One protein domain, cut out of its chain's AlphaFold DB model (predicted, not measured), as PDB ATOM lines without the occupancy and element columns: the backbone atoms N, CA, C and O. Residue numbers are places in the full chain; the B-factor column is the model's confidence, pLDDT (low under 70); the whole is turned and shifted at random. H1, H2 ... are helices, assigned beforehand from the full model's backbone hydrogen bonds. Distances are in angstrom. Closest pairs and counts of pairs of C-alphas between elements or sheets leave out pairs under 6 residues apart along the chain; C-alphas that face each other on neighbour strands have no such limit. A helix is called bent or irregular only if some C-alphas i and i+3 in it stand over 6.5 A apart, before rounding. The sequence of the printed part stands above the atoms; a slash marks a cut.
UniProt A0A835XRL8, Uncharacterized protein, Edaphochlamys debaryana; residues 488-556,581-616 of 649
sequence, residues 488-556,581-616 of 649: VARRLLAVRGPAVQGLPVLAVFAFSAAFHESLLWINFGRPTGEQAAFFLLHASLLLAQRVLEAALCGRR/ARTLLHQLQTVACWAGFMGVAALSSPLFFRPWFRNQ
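This is residues 488 to 556 and 581 to 616 of the 649 residues of an uncharacterized protein of Edaphochlamys debaryana (UniProt A0A835XRL8). What shape do these atoms make? Three long helices lie lengthwise in an elongated slab, with H2 in the middle, the arm H1b packed along one side of it and H3 along the other. The arm H1a, at the first printed residues, turns away from the line of H1b and crosses H2 steeply. What is the make-up? The printed part has 105 residues with three named helices, in the order H1, H2, H3, and no named strand; the class is all helix. How large is it? It is loose, with a radius of gyration of the C-alphas of 17.3 A, and spans 53 by 30 by 18 A.

Where does the first helix run? H1, residues 488 to 524, begins with C-alpha 488 at (-24.255, -8.284, -39.673). By its hydrogen bonds it was assigned as one helix, but it is bent: C-alphas 501 and 504 are 6.7 A apart. Its arms are H1a, residues 488 to 501, 20.4 A long, and H1b, residues 504 to 524, 29.8 A long. What follows? H2, residues 530 to 553, is 34.2 A long and begins with C-alpha 530 at (-18.450, -42.856, -26.688). H3, residues 581 to 614, is 50.1 A long and ends with C-alpha 614 at (-20.245, -54.376, -25.344). Is H3 straight? It has a kink of 26 degrees near residue 608 and is irregular, with C-alphas 608 and 611 7.2 A apart.

How do the arms of H1 stand to H2? H1a touches H2 with residues 495 to 499 alone, at a steep tilt of 48 degrees, opposite ways; the closest C-alphas are those of Pro 498 and Val 547, 6.0 A apart. H1b and H2 form a helical hairpin and touch at a shallow tilt of 17 degrees, opposite ways, their closest C-alphas, of Ala 513 and Ala 532, 4.1 A apart. Where is H3? It touches H2 at a shallow tilt of 9 degrees, opposite ways, and the closest C-alphas, of Gln 531 and Phe 608, are 5.0 A apart. H3 is close to H1b but not clearly touching, with C-alphas of Leu 520 and Pro 611 closest at 7.7 A, and apart from H1a. What do the backbones show? In H1b and H2 every O i to N i+4 pair is within hydrogen-bond range; in H1a it is 9 of 10, in H3 25 of 30.

Which C-alphas are farthest apart? Those of Gly 525 and Ala 581, at 56.2 A. How are the helices linked? The link from H1 to H2 is tight, while residues 557 to 580 are not printed, and C-alphas 556 and 581 across this cut are 16.8 A apart. Where is confidence low? Residues 554 to 556 are under 70, and the mean pLDDT of the printed part is 81.8.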
ATOM      1  N   VAL A 488     -25.077  -7.077 -39.835       81.00
ATOM      2  CA  VAL A 488     -24.255  -8.284 -39.673       81.00
ATOM      3  C   VAL A 488     -23.441  -8.213 -38.382       81.00
ATOM      4  O   VAL A 488     -23.511  -9.140 -37.585       81.00
ATOM      5  N   ALA A 489     -22.761  -7.099 -38.101       80.06
ATOM      6  CA  ALA A 489     -22.001  -6.916 -36.863       80.06
ATOM      7  C   ALA A 489     -22.895  -7.011 -35.617       80.06
ATOM      8  O   ALA A 489     -22.526  -7.673 -34.651       80.06
ATOM      9  N   ARG A 490     -24.105  -6.428 -35.646       81.06
ATOM     10  CA  ARG A 490     -25.077  -6.581 -34.551       81.06
ATOM     11  C   ARG A 490     -25.555  -8.022 -34.394       81.06
ATOM     12  O   ARG A 490     -25.693  -8.467 -33.261       81.06
ATOM     13  N   ARG A 491     -25.763  -8.764 -35.489       77.25
ATOM     14  CA  ARG A 491     -26.068 -10.203 -35.419       77.25
ATOM     15  C   ARG A 491     -24.901 -11.003 -34.838       77.25
ATOM     16  O   ARG A 491     -25.128 -11.799 -33.939       77.25
ATOM     17  N   LEU A 492     -23.669 -10.758 -35.280       75.00
ATOM     18  CA  LEU A 492     -22.481 -11.448 -34.769       75.00
ATOM     19  C   LEU A 492     -22.238 -11.149 -33.282       75.00
ATOM     20  O   LEU A 492     -21.971 -12.063 -32.511       75.00
ATOM     21  N   LEU A 493     -22.404  -9.895 -32.849       75.56
ATOM     22  CA  LEU A 493     -22.303  -9.515 -31.436       75.56
ATOM     23  C   LEU A 493     -23.442 -10.102 -30.591       75.56
ATOM     24  O   LEU A 493     -23.198 -10.542 -29.469       75.56
ATOM     25  N   ALA A 494     -24.661 -10.172 -31.135       71.75
ATOM     26  CA  ALA A 494     -25.790 -10.822 -30.471       71.75
ATOM     27  C   ALA A 494     -25.586 -12.337 -30.311       71.75
ATOM     28  O   ALA A 494     -26.047 -12.900 -29.326       71.75
ATOM     29  N   VAL A 495     -24.866 -12.984 -31.233       70.06
ATOM     30  CA  VAL A 495     -24.472 -14.400 -31.127       70.06
ATOM     31  C   VAL A 495     -23.287 -14.586 -30.168       70.06
ATOM     32  O   VAL A 495     -23.216 -15.588 -29.458       70.06
ATOM     33  N   ARG A 496     -22.380 -13.602 -30.082       77.50
ATOM     34  CA  ARG A 496     -21.187 -13.665 -29.224       77.50
ATOM     35  C   ARG A 496     -21.527 -13.715 -27.732       77.50
ATOM     36  O   ARG A 496     -20.855 -14.423 -26.994       77.50
ATOM     37  N   GLY A 497     -22.574 -13.014 -27.290       79.00
ATOM     38  CA  GLY A 497     -23.007 -13.021 -25.883       79.00
ATOM     39  C   GLY A 497     -23.375 -14.423 -25.365       79.00
ATOM     40  O   GLY A 497     -22.723 -14.910 -24.440       79.00
ATOM     41  N   PRO A 498     -24.361 -15.107 -25.977       75.12
ATOM     42  CA  PRO A 498     -24.738 -16.474 -25.621       75.12
ATOM     43  C   PRO A 498     -23.592 -17.479 -25.770       75.12
ATOM     44  O   PRO A 498     -23.459 -18.369 -24.938       75.12
ATOM     45  N   ALA A 499     -22.735 -17.323 -26.787       74.38
ATOM     46  CA  ALA A 499     -21.583 -18.203 -26.980       74.38
ATOM     47  C   ALA A 499     -20.578 -18.103 -25.819       74.38
ATOM     48  O   ALA A 499     -20.121 -19.124 -25.308       74.38
ATOM     49  N   VAL A 500     -20.286 -16.887 -25.345       79.38
ATOM     50  CA  VAL A 500     -19.413 -16.673 -24.177       79.38
ATOM     51  C   VAL A 500     -20.063 -17.206 -22.896       79.38
ATOM     52  O   VAL A 500     -19.389 -17.835 -22.086       79.38
ATOM     53  N   GLN A 501     -21.379 -17.035 -22.732       80.25
ATOM     54  CA  GLN A 501     -22.130 -17.623 -21.610       80.25
ATOM     55  C   GLN A 501     -22.234 -19.155 -21.685       80.25
ATOM     56  O   GLN A 501     -22.485 -19.807 -20.674       80.25
ATOM     57  N   GLY A 502     -22.022 -19.735 -22.867       82.69
ATOM     58  CA  GLY A 502     -22.009 -21.172 -23.105       82.69
ATOM     59  C   GLY A 502     -20.729 -21.880 -22.672       82.69
ATOM     60  O   GLY A 502     -20.772 -23.077 -22.396       82.69
ATOM     61  N   LEU A 503     -19.604 -21.162 -22.578       83.75
ATOM     62  CA  LEU A 503     -18.301 -21.746 -22.235       83.75
ATOM     63  C   LEU A 503     -18.304 -22.496 -20.890       83.75
ATOM     64  O   LEU A 503     -17.830 -23.630 -20.865       83.75
ATOM     65  N   PRO A 504     -18.874 -21.956 -19.791       81.31
ATOM     66  CA  PRO A 504     -18.973 -22.695 -18.533       81.31
ATOM     67  C   PRO A 504     -19.793 -23.983 -18.652       81.31
ATOM     68  O   PRO A 504     -19.426 -24.998 -18.066       81.31
ATOM     69  N   VAL A 505     -20.882 -23.967 -19.428       81.81
ATOM     70  CA  VAL A 505     -21.711 -25.161 -19.656       81.81
ATOM     71  C   VAL A 505     -20.892 -26.214 -20.395       81.81
ATOM     72  O   VAL A 505     -20.798 -27.348 -19.935       81.81
ATOM     73  N   LEU A 506     -20.232 -25.827 -21.488       85.44
ATOM     74  CA  LEU A 506     -19.385 -26.733 -22.258       85.44
ATOM     75  C   LEU A 506     -18.249 -27.312 -21.402       85.44
ATOM     76  O   LEU A 506     -17.995 -28.509 -21.477       85.44
ATOM     77  N   ALA A 507     -17.622 -26.501 -20.546       81.88
ATOM     78  CA  ALA A 507     -16.570 -26.947 -19.636       81.88
ATOM     79  C   ALA A 507     -17.075 -27.977 -18.610       81.88
ATOM     80  O   ALA A 507     -16.421 -28.994 -18.394       81.88
ATOM     81  N   VAL A 508     -18.253 -27.760 -18.010       80.94
ATOM     82  CA  VAL A 508     -18.865 -28.724 -17.076       80.94
ATOM     83  C   VAL A 508     -19.162 -30.050 -17.774       80.94
ATOM     84  O   VAL A 508     -18.859 -31.113 -17.232       80.94
ATOM     85  N   PHE A 509     -19.709 -30.005 -18.989       88.88
ATOM     86  CA  PHE A 509     -19.965 -31.214 -19.767       88.88
ATOM     87  C   PHE A 509     -18.678 -31.897 -20.234       88.88
ATOM     88  O   PHE A 509     -18.625 -33.117 -20.205       88.88
ATOM     89  N   ALA A 510     -17.636 -31.151 -20.604       85.62
ATOM     90  CA  ALA A 510     -16.333 -31.709 -20.963       85.62
ATOM     91  C   ALA A 510     -15.645 -32.381 -19.762       85.62
ATOM     92  O   ALA A 510     -15.065 -33.455 -19.894       85.62
ATOM     93  N   PHE A 511     -15.759 -31.799 -18.567       84.56
ATOM     94  CA  PHE A 511     -15.279 -32.439 -17.345       84.56
ATOM     95  C   PHE A 511     -16.082 -33.706 -17.025       84.56
ATOM     96  O   PHE A 511     -15.506 -34.749 -16.724       84.56
ATOM     97  N   SER A 512     -17.413 -33.641 -17.139       82.50
ATOM     98  CA  SER A 512     -18.283 -34.806 -16.945       82.50
ATOM     99  C   SER A 512     -17.993 -35.914 -17.963       82.50
ATOM    100  O   SER A 512     -17.913 -37.077 -17.579       82.50
ATOM    101  N   ALA A 513     -17.758 -35.544 -19.225       88.62
ATOM    102  CA  ALA A 513     -17.318 -36.416 -20.308       88.62
ATOM    103  C   ALA A 513     -16.036 -37.163 -19.932       88.62
ATOM    104  O   ALA A 513     -16.017 -38.390 -19.952       88.62
ATOM    105  N   ALA A 514     -14.993 -36.430 -19.530       84.50
ATOM    106  CA  ALA A 514     -13.713 -37.008 -19.137       84.50
ATOM    107  C   ALA A 514     -13.832 -37.924 -17.908       84.50
ATOM    108  O   ALA A 514     -13.216 -38.985 -17.869       84.50
ATOM    109  N   PHE A 515     -14.641 -37.539 -16.919       84.12
ATOM    110  CA  PHE A 515     -14.875 -38.342 -15.720       84.12
ATOM    111  C   PHE A 515     -15.603 -39.657 -16.026       84.12
ATOM    112  O   PHE A 515     -15.209 -40.715 -15.554       84.12
ATOM    113  N   HIS A 516     -16.659 -39.617 -16.831       84.25
ATOM    114  CA  HIS A 516     -17.397 -40.825 -17.193       84.25
ATOM    115  C   HIS A 516     -16.559 -41.747 -18.088       84.25
ATOM    116  O   HIS A 516     -16.516 -42.957 -17.870       84.25
ATOM    117  N   GLU A 517     -15.785 -41.172 -19.010       90.56
ATOM    118  CA  GLU A 517     -14.827 -41.928 -19.814       90.56
ATOM    119  C   GLU A 517     -13.725 -42.572 -18.956       90.56
ATOM    120  O   GLU A 517     -13.337 -43.713 -19.204       90.56
ATOM    121  N   SER A 518     -13.250 -41.896 -17.902       75.31
ATOM    122  CA  SER A 518     -12.268 -42.482 -16.984       75.31
ATOM    123  C   SER A 518     -12.865 -43.600 -16.129       75.31
ATOM    124  O   SER A 518     -12.184 -44.594 -15.890       75.31
ATOM    125  N   LEU A 519     -14.142 -43.513 -15.739       77.44
ATOM    126  CA  LEU A 519     -14.850 -44.631 -15.105       77.44
ATOM    127  C   LEU A 519     -14.943 -45.842 -16.038       77.44
ATOM    128  O   LEU A 519     -14.740 -46.967 -15.581       77.44
ATOM    129  N   LEU A 520     -15.217 -45.640 -17.331       81.38
ATOM    130  CA  LEU A 520     -15.176 -46.732 -18.309       81.38
ATOM    131  C   LEU A 520     -13.773 -47.318 -18.431       81.38
ATOM    132  O   LEU A 520     -13.623 -48.535 -18.443       81.38
ATOM    133  N   TRP A 521     -12.744 -46.473 -18.478       83.50
ATOM    134  CA  TRP A 521     -11.364 -46.937 -18.539       83.50
ATOM    135  C   TRP A 521     -10.967 -47.746 -17.298       83.50
ATOM    136  O   TRP A 521     -10.358 -48.800 -17.439       83.50
ATOM    137  N   ILE A 522     -11.366 -47.315 -16.100       74.69
ATOM    138  CA  ILE A 522     -11.099 -48.037 -14.848       74.69
ATOM    139  C   ILE A 522     -11.828 -49.387 -14.819       74.69
ATOM    140  O   ILE A 522     -11.238 -50.384 -14.412       74.69
ATOM    141  N   ASN A 523     -13.094 -49.438 -15.244       71.94
ATOM    142  CA  ASN A 523     -13.894 -50.666 -15.159       71.94
ATOM    143  C   ASN A 523     -13.629 -51.649 -16.311       71.94
ATOM    144  O   ASN A 523     -13.711 -52.856 -16.112       71.94
ATOM    145  N   PHE A 524     -13.316 -51.149 -17.508       82.69
ATOM    146  CA  PHE A 524     -13.212 -51.955 -18.732       82.69
ATOM    147  C   PHE A 524     -11.813 -51.942 -19.363       82.69
ATOM    148  O   PHE A 524     -11.588 -52.563 -20.401       82.69
ATOM    149  N   GLY A 525     -10.858 -51.222 -18.771       86.69
ATOM    150  CA  GLY A 525      -9.459 -51.172 -19.202       86.69
ATOM    151  C   GLY A 525      -9.198 -50.394 -20.495       86.69
ATOM    152  O   GLY A 525      -8.054 -50.353 -20.949       86.69
ATOM    153  N   ARG A 526     -10.217 -49.791 -21.129       85.25
ATOM    154  CA  ARG A 526     -10.077 -49.075 -22.414       85.25
ATOM    155  C   ARG A 526     -11.009 -47.857 -22.501       85.25
ATOM    156  O   ARG A 526     -12.206 -48.024 -22.265       85.25
ATOM    157  N   PRO A 527     -10.509 -46.663 -22.878       89.75
ATOM    158  CA  PRO A 527     -11.376 -45.551 -23.240       89.75
ATOM    159  C   PRO A 527     -11.974 -45.816 -24.628       89.75
ATOM    160  O   PRO A 527     -11.281 -46.211 -25.564       89.75
ATOM    161  N   THR A 528     -13.275 -45.614 -24.758       92.38
ATOM    162  CA  THR A 528     -14.032 -45.764 -26.010       92.38
ATOM    163  C   THR A 528     -14.301 -44.426 -26.699       92.38
ATOM    164  O   THR A 528     -14.542 -44.389 -27.900       92.38
ATOM    165  N   GLY A 529     -14.291 -43.330 -25.938       94.12
ATOM    166  CA  GLY A 529     -14.700 -41.991 -26.361       94.12
ATOM    167  C   GLY A 529     -16.216 -41.817 -26.525       94.12
ATOM    168  O   GLY A 529     -16.674 -40.704 -26.775       94.12
ATOM    169  N   GLU A 530     -17.012 -42.882 -26.394       91.56
ATOM    170  CA  GLU A 530     -18.450 -42.856 -26.688       91.56
ATOM    171  C   GLU A 530     -19.240 -42.078 -25.629       91.56
ATOM    172  O   GLU A 530     -20.148 -41.314 -25.969       91.56
ATOM    173  N   GLN A 531     -18.852 -42.186 -24.353       89.06
ATOM    174  CA  GLN A 531     -19.458 -41.373 -23.299       89.06
ATOM    175  C   GLN A 531     -19.016 -39.925 -23.398       89.06
ATOM    176  O   GLN A 531     -19.850 -39.025 -23.271       89.06
ATOM    177  N   ALA A 532     -17.741 -39.682 -23.699       92.31
ATOM    178  CA  ALA A 532     -17.288 -38.323 -23.936       92.31
ATOM    179  C   ALA A 532     -18.066 -37.651 -25.086       92.31
ATOM    180  O   ALA A 532     -18.553 -36.528 -24.931       92.31
ATOM    181  N   ALA A 533     -18.274 -38.367 -26.195       92.81
ATOM    182  CA  ALA A 533     -19.080 -37.900 -27.320       92.81
ATOM    183  C   ALA A 533     -20.537 -37.622 -26.917       92.81
ATOM    184  O   ALA A 533     -21.083 -36.581 -27.286       92.81
ATOM    185  N   PHE A 534     -21.157 -38.498 -26.119       91.25
ATOM    186  CA  PHE A 534     -22.515 -38.299 -25.604       91.25
ATOM    187  C   PHE A 534     -22.660 -36.983 -24.824       91.25
ATOM    188  O   PHE A 534     -23.582 -36.203 -25.089       91.25
ATOM    189  N   PHE A 535     -21.752 -36.712 -23.883       90.56
ATOM    190  CA  PHE A 535     -21.801 -35.500 -23.063       90.56
ATOM    191  C   PHE A 535     -21.516 -34.235 -23.884       90.56
ATOM    192  O   PHE A 535     -22.223 -33.238 -23.735       90.56
ATOM    193  N   LEU A 536     -20.533 -34.265 -24.787       91.81
ATOM    194  CA  LEU A 536     -20.210 -33.116 -25.644       91.81
ATOM    195  C   LEU A 536     -21.326 -32.802 -26.651       91.81
ATOM    196  O   LEU A 536     -21.612 -31.628 -26.912       91.81
ATOM    197  N   LEU A 537     -21.996 -33.832 -27.172       90.81
ATOM    198  CA  LEU A 537     -23.179 -33.675 -28.013       90.81
ATOM    199  C   LEU A 537     -24.310 -32.986 -27.237       90.81
ATOM    200  O   LEU A 537     -24.862 -31.996 -27.713       90.81
ATOM    201  N   HIS A 538     -24.602 -33.435 -26.012       87.44
ATOM    202  CA  HIS A 538     -25.597 -32.788 -25.148       87.44
ATOM    203  C   HIS A 538     -25.255 -31.334 -24.835       87.44
ATOM    204  O   HIS A 538     -26.130 -30.469 -24.898       87.44
ATOM    205  N   ALA A 539     -23.987 -31.045 -24.540       89.62
ATOM    206  CA  ALA A 539     -23.526 -29.685 -24.287       89.62
ATOM    207  C   ALA A 539     -23.771 -28.775 -25.495       89.62
ATOM    208  O   ALA A 539     -24.265 -27.656 -25.356       89.62
ATOM    209  N   SER A 540     -23.468 -29.288 -26.689       89.19
ATOM    210  CA  SER A 540     -23.632 -28.578 -27.954       89.19
ATOM    211  C   SER A 540     -25.108 -28.328 -28.273       89.19
ATOM    212  O   SER A 540     -25.464 -27.238 -28.710       89.19
ATOM    213  N   LEU A 541     -25.986 -29.293 -27.988       88.50
ATOM    214  CA  LEU A 541     -27.434 -29.151 -28.159       88.50
ATOM    215  C   LEU A 541     -28.041 -28.154 -27.174       88.50
ATOM    216  O   LEU A 541     -28.850 -27.324 -27.579       88.50
ATOM    217  N   LEU A 542     -27.621 -28.181 -25.907       85.56
ATOM    218  CA  LEU A 542     -28.039 -27.184 -24.920       85.56
ATOM    219  C   LEU A 542     -27.578 -25.783 -25.322       85.56
ATOM    220  O   LEU A 542     -28.342 -24.825 -25.213       85.56
ATOM    221  N   LEU A 543     -26.351 -25.652 -25.829       87.06
ATOM    222  CA  LEU A 543     -25.851 -24.378 -26.327       87.06
ATOM    223  C   LEU A 543     -26.653 -23.903 -27.544       87.06
ATOM    224  O   LEU A 543     -27.073 -22.748 -27.585       87.06
ATOM    225  N   ALA A 544     -26.925 -24.795 -28.498       86.00
ATOM    226  CA  ALA A 544     -27.748 -24.500 -29.666       86.00
ATOM    227  C   ALA A 544     -29.169 -24.079 -29.267       86.00
ATOM    228  O   ALA A 544     -29.680 -23.094 -29.796       86.00
ATOM    229  N   GLN A 545     -29.776 -24.753 -28.284       85.12
ATOM    230  CA  GLN A 545     -31.075 -24.382 -27.728       85.12
ATOM    231  C   GLN A 545     -31.035 -22.971 -27.134       85.12
ATOM    232  O   GLN A 545     -31.890 -22.153 -27.462       85.12
ATOM    233  N   ARG A 546     -30.030 -22.643 -26.315       84.44
ATOM    234  CA  ARG A 546     -29.888 -21.301 -25.720       84.44
ATOM    235  C   ARG A 546     -29.678 -20.222 -26.777       84.44
ATOM    236  O   ARG A 546     -30.248 -19.138 -26.667       84.44
ATOM    237  N   VAL A 547     -28.887 -20.509 -27.810       83.56
ATOM    238  CA  VAL A 547     -28.685 -19.602 -28.949       83.56
ATOM    239  C   VAL A 547     -29.992 -19.404 -29.714       83.56
ATOM    240  O   VAL A 547     -30.319 -18.272 -30.067       83.56
ATOM    241  N   LEU A 548     -30.767 -20.469 -29.928       82.62
ATOM    242  CA  LEU A 548     -32.060 -20.406 -30.601       82.62
ATOM    243  C   LEU A 548     -33.087 -19.623 -29.773       82.62
ATOM    244  O   LEU A 548     -33.732 -18.724 -30.304       82.62
ATOM    245  N   GLU A 549     -33.189 -19.881 -28.470       81.12
ATOM    246  CA  GLU A 549     -34.030 -19.118 -27.541       81.12
ATOM    247  C   GLU A 549     -33.640 -17.635 -27.536       81.12
ATOM    248  O   GLU A 549     -34.503 -16.767 -27.660       81.12
ATOM    249  N   ALA A 550     -32.343 -17.323 -27.479       80.62
ATOM    250  CA  ALA A 550     -31.854 -15.950 -27.556       80.62
ATOM    251  C   ALA A 550     -32.168 -15.298 -28.912       80.62
ATOM    252  O   ALA A 550     -32.521 -14.120 -28.954       80.62
ATOM    253  N   ALA A 551     -32.091 -16.040 -30.018       80.56
ATOM    254  CA  ALA A 551     -32.425 -15.543 -31.350       80.56
ATOM    255  C   ALA A 551     -33.935 -15.289 -31.519       80.56
ATOM    256  O   ALA A 551     -34.324 -14.279 -32.111       80.56
ATOM    257  N   LEU A 552     -34.780 -16.166 -30.968       79.56
ATOM    258  CA  LEU A 552     -36.241 -16.058 -31.022       79.56
ATOM    259  C   LEU A 552     -36.772 -14.963 -30.078       79.56
ATOM    260  O   LEU A 552     -37.661 -14.197 -30.455       79.56
ATOM    261  N   CYS A 553     -36.191 -14.826 -28.883       79.94
ATOM    262  CA  CYS A 553     -36.579 -13.825 -27.882       79.94
ATOM    263  C   CYS A 553     -35.888 -12.461 -28.080       79.94
ATOM    264  O   CYS A 553     -36.386 -11.429 -27.615       79.94
ATOM    265  N   GLY A 554     -34.764 -12.427 -28.805       63.12
ATOM    266  CA  GLY A 554     -33.829 -11.303 -28.941       63.12
ATOM    267  C   GLY A 554     -34.341 -10.057 -29.664       63.12
ATOM    268  O   GLY A 554     -33.559  -9.159 -29.970       63.12
ATOM    269  N   ARG A 555     -35.646  -9.945 -29.924       57.62
ATOM    270  CA  ARG A 555     -36.233  -8.767 -30.575       57.62
ATOM    271  C   ARG A 555     -36.898  -7.769 -29.626       57.62
ATOM    272  O   ARG A 555     -37.378  -6.751 -30.116       57.62
ATOM    273  N   ARG A 556     -36.957  -8.014 -28.305       55.59
ATOM    274  CA  ARG A 556     -37.784  -7.167 -27.413       55.59
ATOM    275  C   ARG A 556     -37.130  -6.473 -26.216       55.59
ATOM    276  O   ARG A 556     -37.688  -5.460 -25.808       55.59
ATOM    277  N   ALA A 581     -52.677 -15.159 -26.996       84.62
ATOM    278  CA  ALA A 581     -52.126 -15.785 -28.201       84.62
ATOM    279  C   ALA A 581     -50.587 -15.797 -28.180       84.62
ATOM    280  O   ALA A 581     -49.953 -16.747 -28.634       84.62
ATOM    281  N   ARG A 582     -49.974 -14.763 -27.589       81.56
ATOM    282  CA  ARG A 582     -48.514 -14.693 -27.415       81.56
ATOM    283  C   ARG A 582     -48.032 -15.663 -26.346       81.56
ATOM    284  O   ARG A 582     -47.016 -16.318 -26.550       81.56
ATOM    285  N   THR A 583     -48.762 -15.767 -25.237       84.31
ATOM    286  CA  THR A 583     -48.461 -16.741 -24.183       84.31
ATOM    287  C   THR A 583     -48.560 -18.164 -24.725       84.31
ATOM    288  O   THR A 583     -47.652 -18.957 -24.501       84.31
ATOM    289  N   LEU A 584     -49.604 -18.468 -25.500       85.69
ATOM    290  CA  LEU A 584     -49.788 -19.779 -26.117       85.69
ATOM    291  C   LEU A 584     -48.656 -20.111 -27.095       85.69
ATOM    292  O   LEU A 584     -48.083 -21.191 -27.007       85.69
ATOM    293  N   LEU A 585     -48.276 -19.175 -27.972       85.94
ATOM    294  CA  LEU A 585     -47.163 -19.388 -28.900       85.94
ATOM    295  C   LEU A 585     -45.841 -19.646 -28.160       85.94
ATOM    296  O   LEU A 585     -45.097 -20.543 -28.541       85.94
ATOM    297  N   HIS A 586     -45.573 -18.911 -27.077       80.56
ATOM    298  CA  HIS A 586     -44.386 -19.131 -26.252       80.56
ATOM    299  C   HIS A 586     -44.409 -20.509 -25.571       80.56
ATOM    300  O   HIS A 586     -43.388 -21.195 -25.539       80.56
ATOM    301  N   GLN A 587     -45.561 -20.939 -25.046       82.25
ATOM    302  CA  GLN A 587     -45.715 -22.270 -24.450       82.25
ATOM    303  C   GLN A 587     -45.497 -23.373 -25.492       82.25
ATOM    304  O   GLN A 587     -44.727 -24.293 -25.243       82.25
ATOM    305  N   LEU A 588     -46.082 -23.243 -26.687       82.88
ATOM    306  CA  LEU A 588     -45.894 -24.206 -27.776       82.88
ATOM    307  C   LEU A 588     -44.435 -24.281 -28.237       82.88
ATOM    308  O   LEU A 588     -43.912 -25.376 -28.420       82.88
ATOM    309  N   GLN A 589     -43.753 -23.141 -28.366       82.94
ATOM    310  CA  GLN A 589     -42.321 -23.104 -28.681       82.94
ATOM    311  C   GLN A 589     -41.484 -23.766 -27.586       82.94
ATOM    312  O   GLN A 589     -40.583 -24.542 -27.888       82.94
ATOM    313  N   THR A 590     -41.817 -23.512 -26.319       76.56
ATOM    314  CA  THR A 590     -41.136 -24.131 -25.176       76.56
ATOM    315  C   THR A 590     -41.316 -25.650 -25.209       76.56
ATOM    316  O   THR A 590     -40.330 -26.377 -25.153       76.56
ATOM    317  N   VAL A 591     -42.547 -26.139 -25.384       79.00
ATOM    318  CA  VAL A 591     -42.850 -27.578 -25.488       79.00
ATOM    319  C   VAL A 591     -42.150 -28.217 -26.688       79.00
ATOM    320  O   VAL A 591     -41.590 -29.298 -26.545       79.00
ATOM    321  N   ALA A 592     -42.120 -27.554 -27.846       79.50
ATOM    322  CA  ALA A 592     -41.431 -28.061 -29.032       79.50
ATOM    323  C   ALA A 592     -39.910 -28.162 -28.822       79.50
ATOM    324  O   ALA A 592     -39.316 -29.184 -29.163       79.50
ATOM    325  N   CYS A 593     -39.286 -27.150 -28.206       77.12
ATOM    326  CA  CYS A 593     -37.870 -27.198 -27.827       77.12
ATOM    327  C   CYS A 593     -37.593 -28.344 -26.844       77.12
ATOM    328  O   CYS A 593     -36.632 -29.089 -27.025       77.12
ATOM    329  N   TRP A 594     -38.461 -28.527 -25.845       76.44
ATOM    330  CA  TRP A 594     -38.368 -29.624 -24.880       76.44
ATOM    331  C   TRP A 594     -38.499 -30.997 -25.534       76.44
ATOM    332  O   TRP A 594     -37.677 -31.874 -25.283       76.44
ATOM    333  N   ALA A 595     -39.499 -31.184 -26.393       77.06
ATOM    334  CA  ALA A 595     -39.703 -32.430 -27.120       77.06
ATOM    335  C   ALA A 595     -38.513 -32.738 -28.040       77.06
ATOM    336  O   ALA A 595     -38.045 -33.875 -28.071       77.06
ATOM    337  N   GLY A 596     -37.975 -31.723 -28.724       79.12
ATOM    338  CA  GLY A 596     -36.757 -31.844 -29.522       79.12
ATOM    339  C   GLY A 596     -35.559 -32.278 -28.677       79.12
ATOM    340  O   GLY A 596     -34.888 -33.247 -29.018       79.12
ATOM    341  N   PHE A 597     -35.330 -31.626 -27.535       78.12
ATOM    342  CA  PHE A 597     -34.247 -31.984 -26.618       78.12
ATOM    343  C   PHE A 597     -34.381 -33.418 -26.090       78.12
ATOM    344  O   PHE A 597     -33.428 -34.190 -26.163       78.12
ATOM    345  N   MET A 598     -35.569 -33.803 -25.614       76.00
ATOM    346  CA  MET A 598     -35.832 -35.160 -25.120       76.00
ATOM    347  C   MET A 598     -35.692 -36.206 -26.230       76.00
ATOM    348  O   MET A 598     -35.153 -37.283 -25.987       76.00
ATOM    349  N   GLY A 599     -36.111 -35.874 -27.453       77.06
ATOM    350  CA  GLY A 599     -35.909 -36.709 -28.631       77.06
ATOM    351  C   GLY A 599     -34.428 -36.946 -28.909       77.06
ATOM    352  O   GLY A 599     -34.014 -38.090 -29.077       77.06
ATOM    353  N   VAL A 600     -33.597 -35.901 -28.880       80.12
ATOM    354  CA  VAL A 600     -32.155 -36.068 -29.103       80.12
ATOM    355  C   VAL A 600     -31.469 -36.785 -27.937       80.12
ATOM    356  O   VAL A 600     -30.599 -37.622 -28.173       80.12
ATOM    357  N   ALA A 601     -31.880 -36.537 -26.692       74.06
ATOM    358  CA  ALA A 601     -31.381 -37.273 -25.530       74.06
ATOM    359  C   ALA A 601     -31.692 -38.777 -25.636       74.06
ATOM    360  O   ALA A 601     -30.818 -39.614 -25.414       74.06
ATOM    361  N   ALA A 602     -32.907 -39.130 -26.066       73.38
ATOM    362  CA  ALA A 602     -33.276 -40.514 -26.342       73.38
ATOM    363  C   ALA A 602     -32.436 -41.096 -27.491       73.38
ATOM    364  O   ALA A 602     -31.821 -42.146 -27.321       73.38
ATOM    365  N   LEU A 603     -32.326 -40.387 -28.621       77.94
ATOM    366  CA  LEU A 603     -31.562 -40.825 -29.799       77.94
ATOM    367  C   LEU A 603     -30.059 -40.986 -29.539       77.94
ATOM    368  O   LEU A 603     -29.411 -41.797 -30.192       77.94
ATOM    369  N   SER A 604     -29.502 -40.231 -28.595       84.44
ATOM    370  CA  SER A 604     -28.087 -40.307 -28.217       84.44
ATOM    371  C   SER A 604     -27.819 -41.270 -27.062       84.44
ATOM    372  O   SER A 604     -26.668 -41.642 -26.852       84.44
ATOM    373  N   SER A 605     -28.850 -41.752 -26.358       78.69
ATOM    374  CA  SER A 605     -28.692 -42.743 -25.286       78.69
ATOM    375  C   SER A 605     -27.918 -44.013 -25.692       78.69
ATOM    376  O   SER A 605     -27.120 -44.471 -24.871       78.69
ATOM    377  N   PRO A 606     -27.993 -44.534 -26.941       85.00
ATOM    378  CA  PRO A 606     -27.139 -45.643 -27.352       85.00
ATOM    379  C   PRO A 606     -25.646 -45.316 -27.267       85.00
ATOM    380  O   PRO A 606     -24.878 -46.190 -26.894       85.00
ATOM    381  N   LEU A 607     -25.211 -44.074 -27.528       82.31
ATOM    382  CA  LEU A 607     -23.798 -43.687 -27.371       82.31
ATOM    383  C   LEU A 607     -23.341 -43.814 -25.915       82.31
ATOM    384  O   LEU A 607     -22.229 -44.259 -25.649       82.31
ATOM    385  N   PHE A 608     -24.213 -43.475 -24.966       85.75
ATOM    386  CA  PHE A 608     -23.899 -43.585 -23.546       85.75
ATOM    387  C   PHE A 608     -23.822 -45.046 -23.078       85.75
ATOM    388  O   PHE A 608     -22.939 -45.396 -22.288       85.75
ATOM    389  N   PHE A 609     -24.734 -45.898 -23.563       82.81
ATOM    390  CA  PHE A 609     -24.879 -47.282 -23.096       82.81
ATOM    391  C   PHE A 609     -24.120 -48.330 -23.914       82.81
ATOM    392  O   PHE A 609     -23.889 -49.437 -23.431       82.81
ATOM    393  N   ARG A 610     -23.664 -48.002 -25.123       85.12
ATOM    394  CA  ARG A 610     -22.927 -48.921 -26.001       85.12
ATOM    395  C   ARG A 610     -21.682 -49.545 -25.355       85.12
ATOM    396  O   ARG A 610     -21.541 -50.765 -25.491       85.12
ATOM    397  N   PRO A 611     -20.840 -48.822 -24.589       83.75
ATOM    398  CA  PRO A 611     -19.727 -49.439 -23.863       83.75
ATOM    399  C   PRO A 611     -20.192 -50.485 -22.842       83.75
ATOM    400  O   PRO A 611     -19.584 -51.545 -22.712       83.75
ATOM    401  N   TRP A 612     -21.306 -50.224 -22.159       81.94
ATOM    402  CA  TRP A 612     -21.875 -51.129 -21.161       81.94
ATOM    403  C   TRP A 612     -22.417 -52.405 -21.805       81.94
ATOM    404  O   TRP A 612     -22.170 -53.502 -21.307       81.94
ATOM    405  N   PHE A 613     -23.107 -52.279 -22.942       82.75
ATOM    406  CA  PHE A 613     -23.616 -53.433 -23.681       82.75
ATOM    407  C   PHE A 613     -22.495 -54.273 -24.304       82.75
ATOM    408  O   PHE A 613     -22.580 -55.503 -24.257       82.75
ATOM    409  N   ARG A 614     -21.424 -53.650 -24.828       85.88
ATOM    410  CA  ARG A 614     -20.245 -54.376 -25.344       85.88
ATOM    411  C   ARG A 614     -19.594 -55.240 -24.267       85.88
ATOM    412  O   ARG A 614     -19.298 -56.400 -24.523       85.88
ATOM    413  N   ASN A 615     -19.443 -54.695 -23.063       81.25
ATOM    414  CA  ASN A 615     -18.867 -55.413 -21.924       81.25
ATOM    415  C   ASN A 615     -19.885 -56.300 -21.189       81.25
ATOM    416  O   ASN A 615     -19.591 -56.830 -20.127       81.25
ATOM    417  N   GLN A 616     -21.085 -56.480 -21.751       80.31
ATOM    418  CA  GLN A 616     -22.152 -57.305 -21.185       80.31
ATOM    419  C   GLN A 616     -22.551 -56.922 -19.750       80.31
ATOM    420  O   GLN A 616     -23.055 -57.762 -19.009       80.31
TER     421      GLN A 616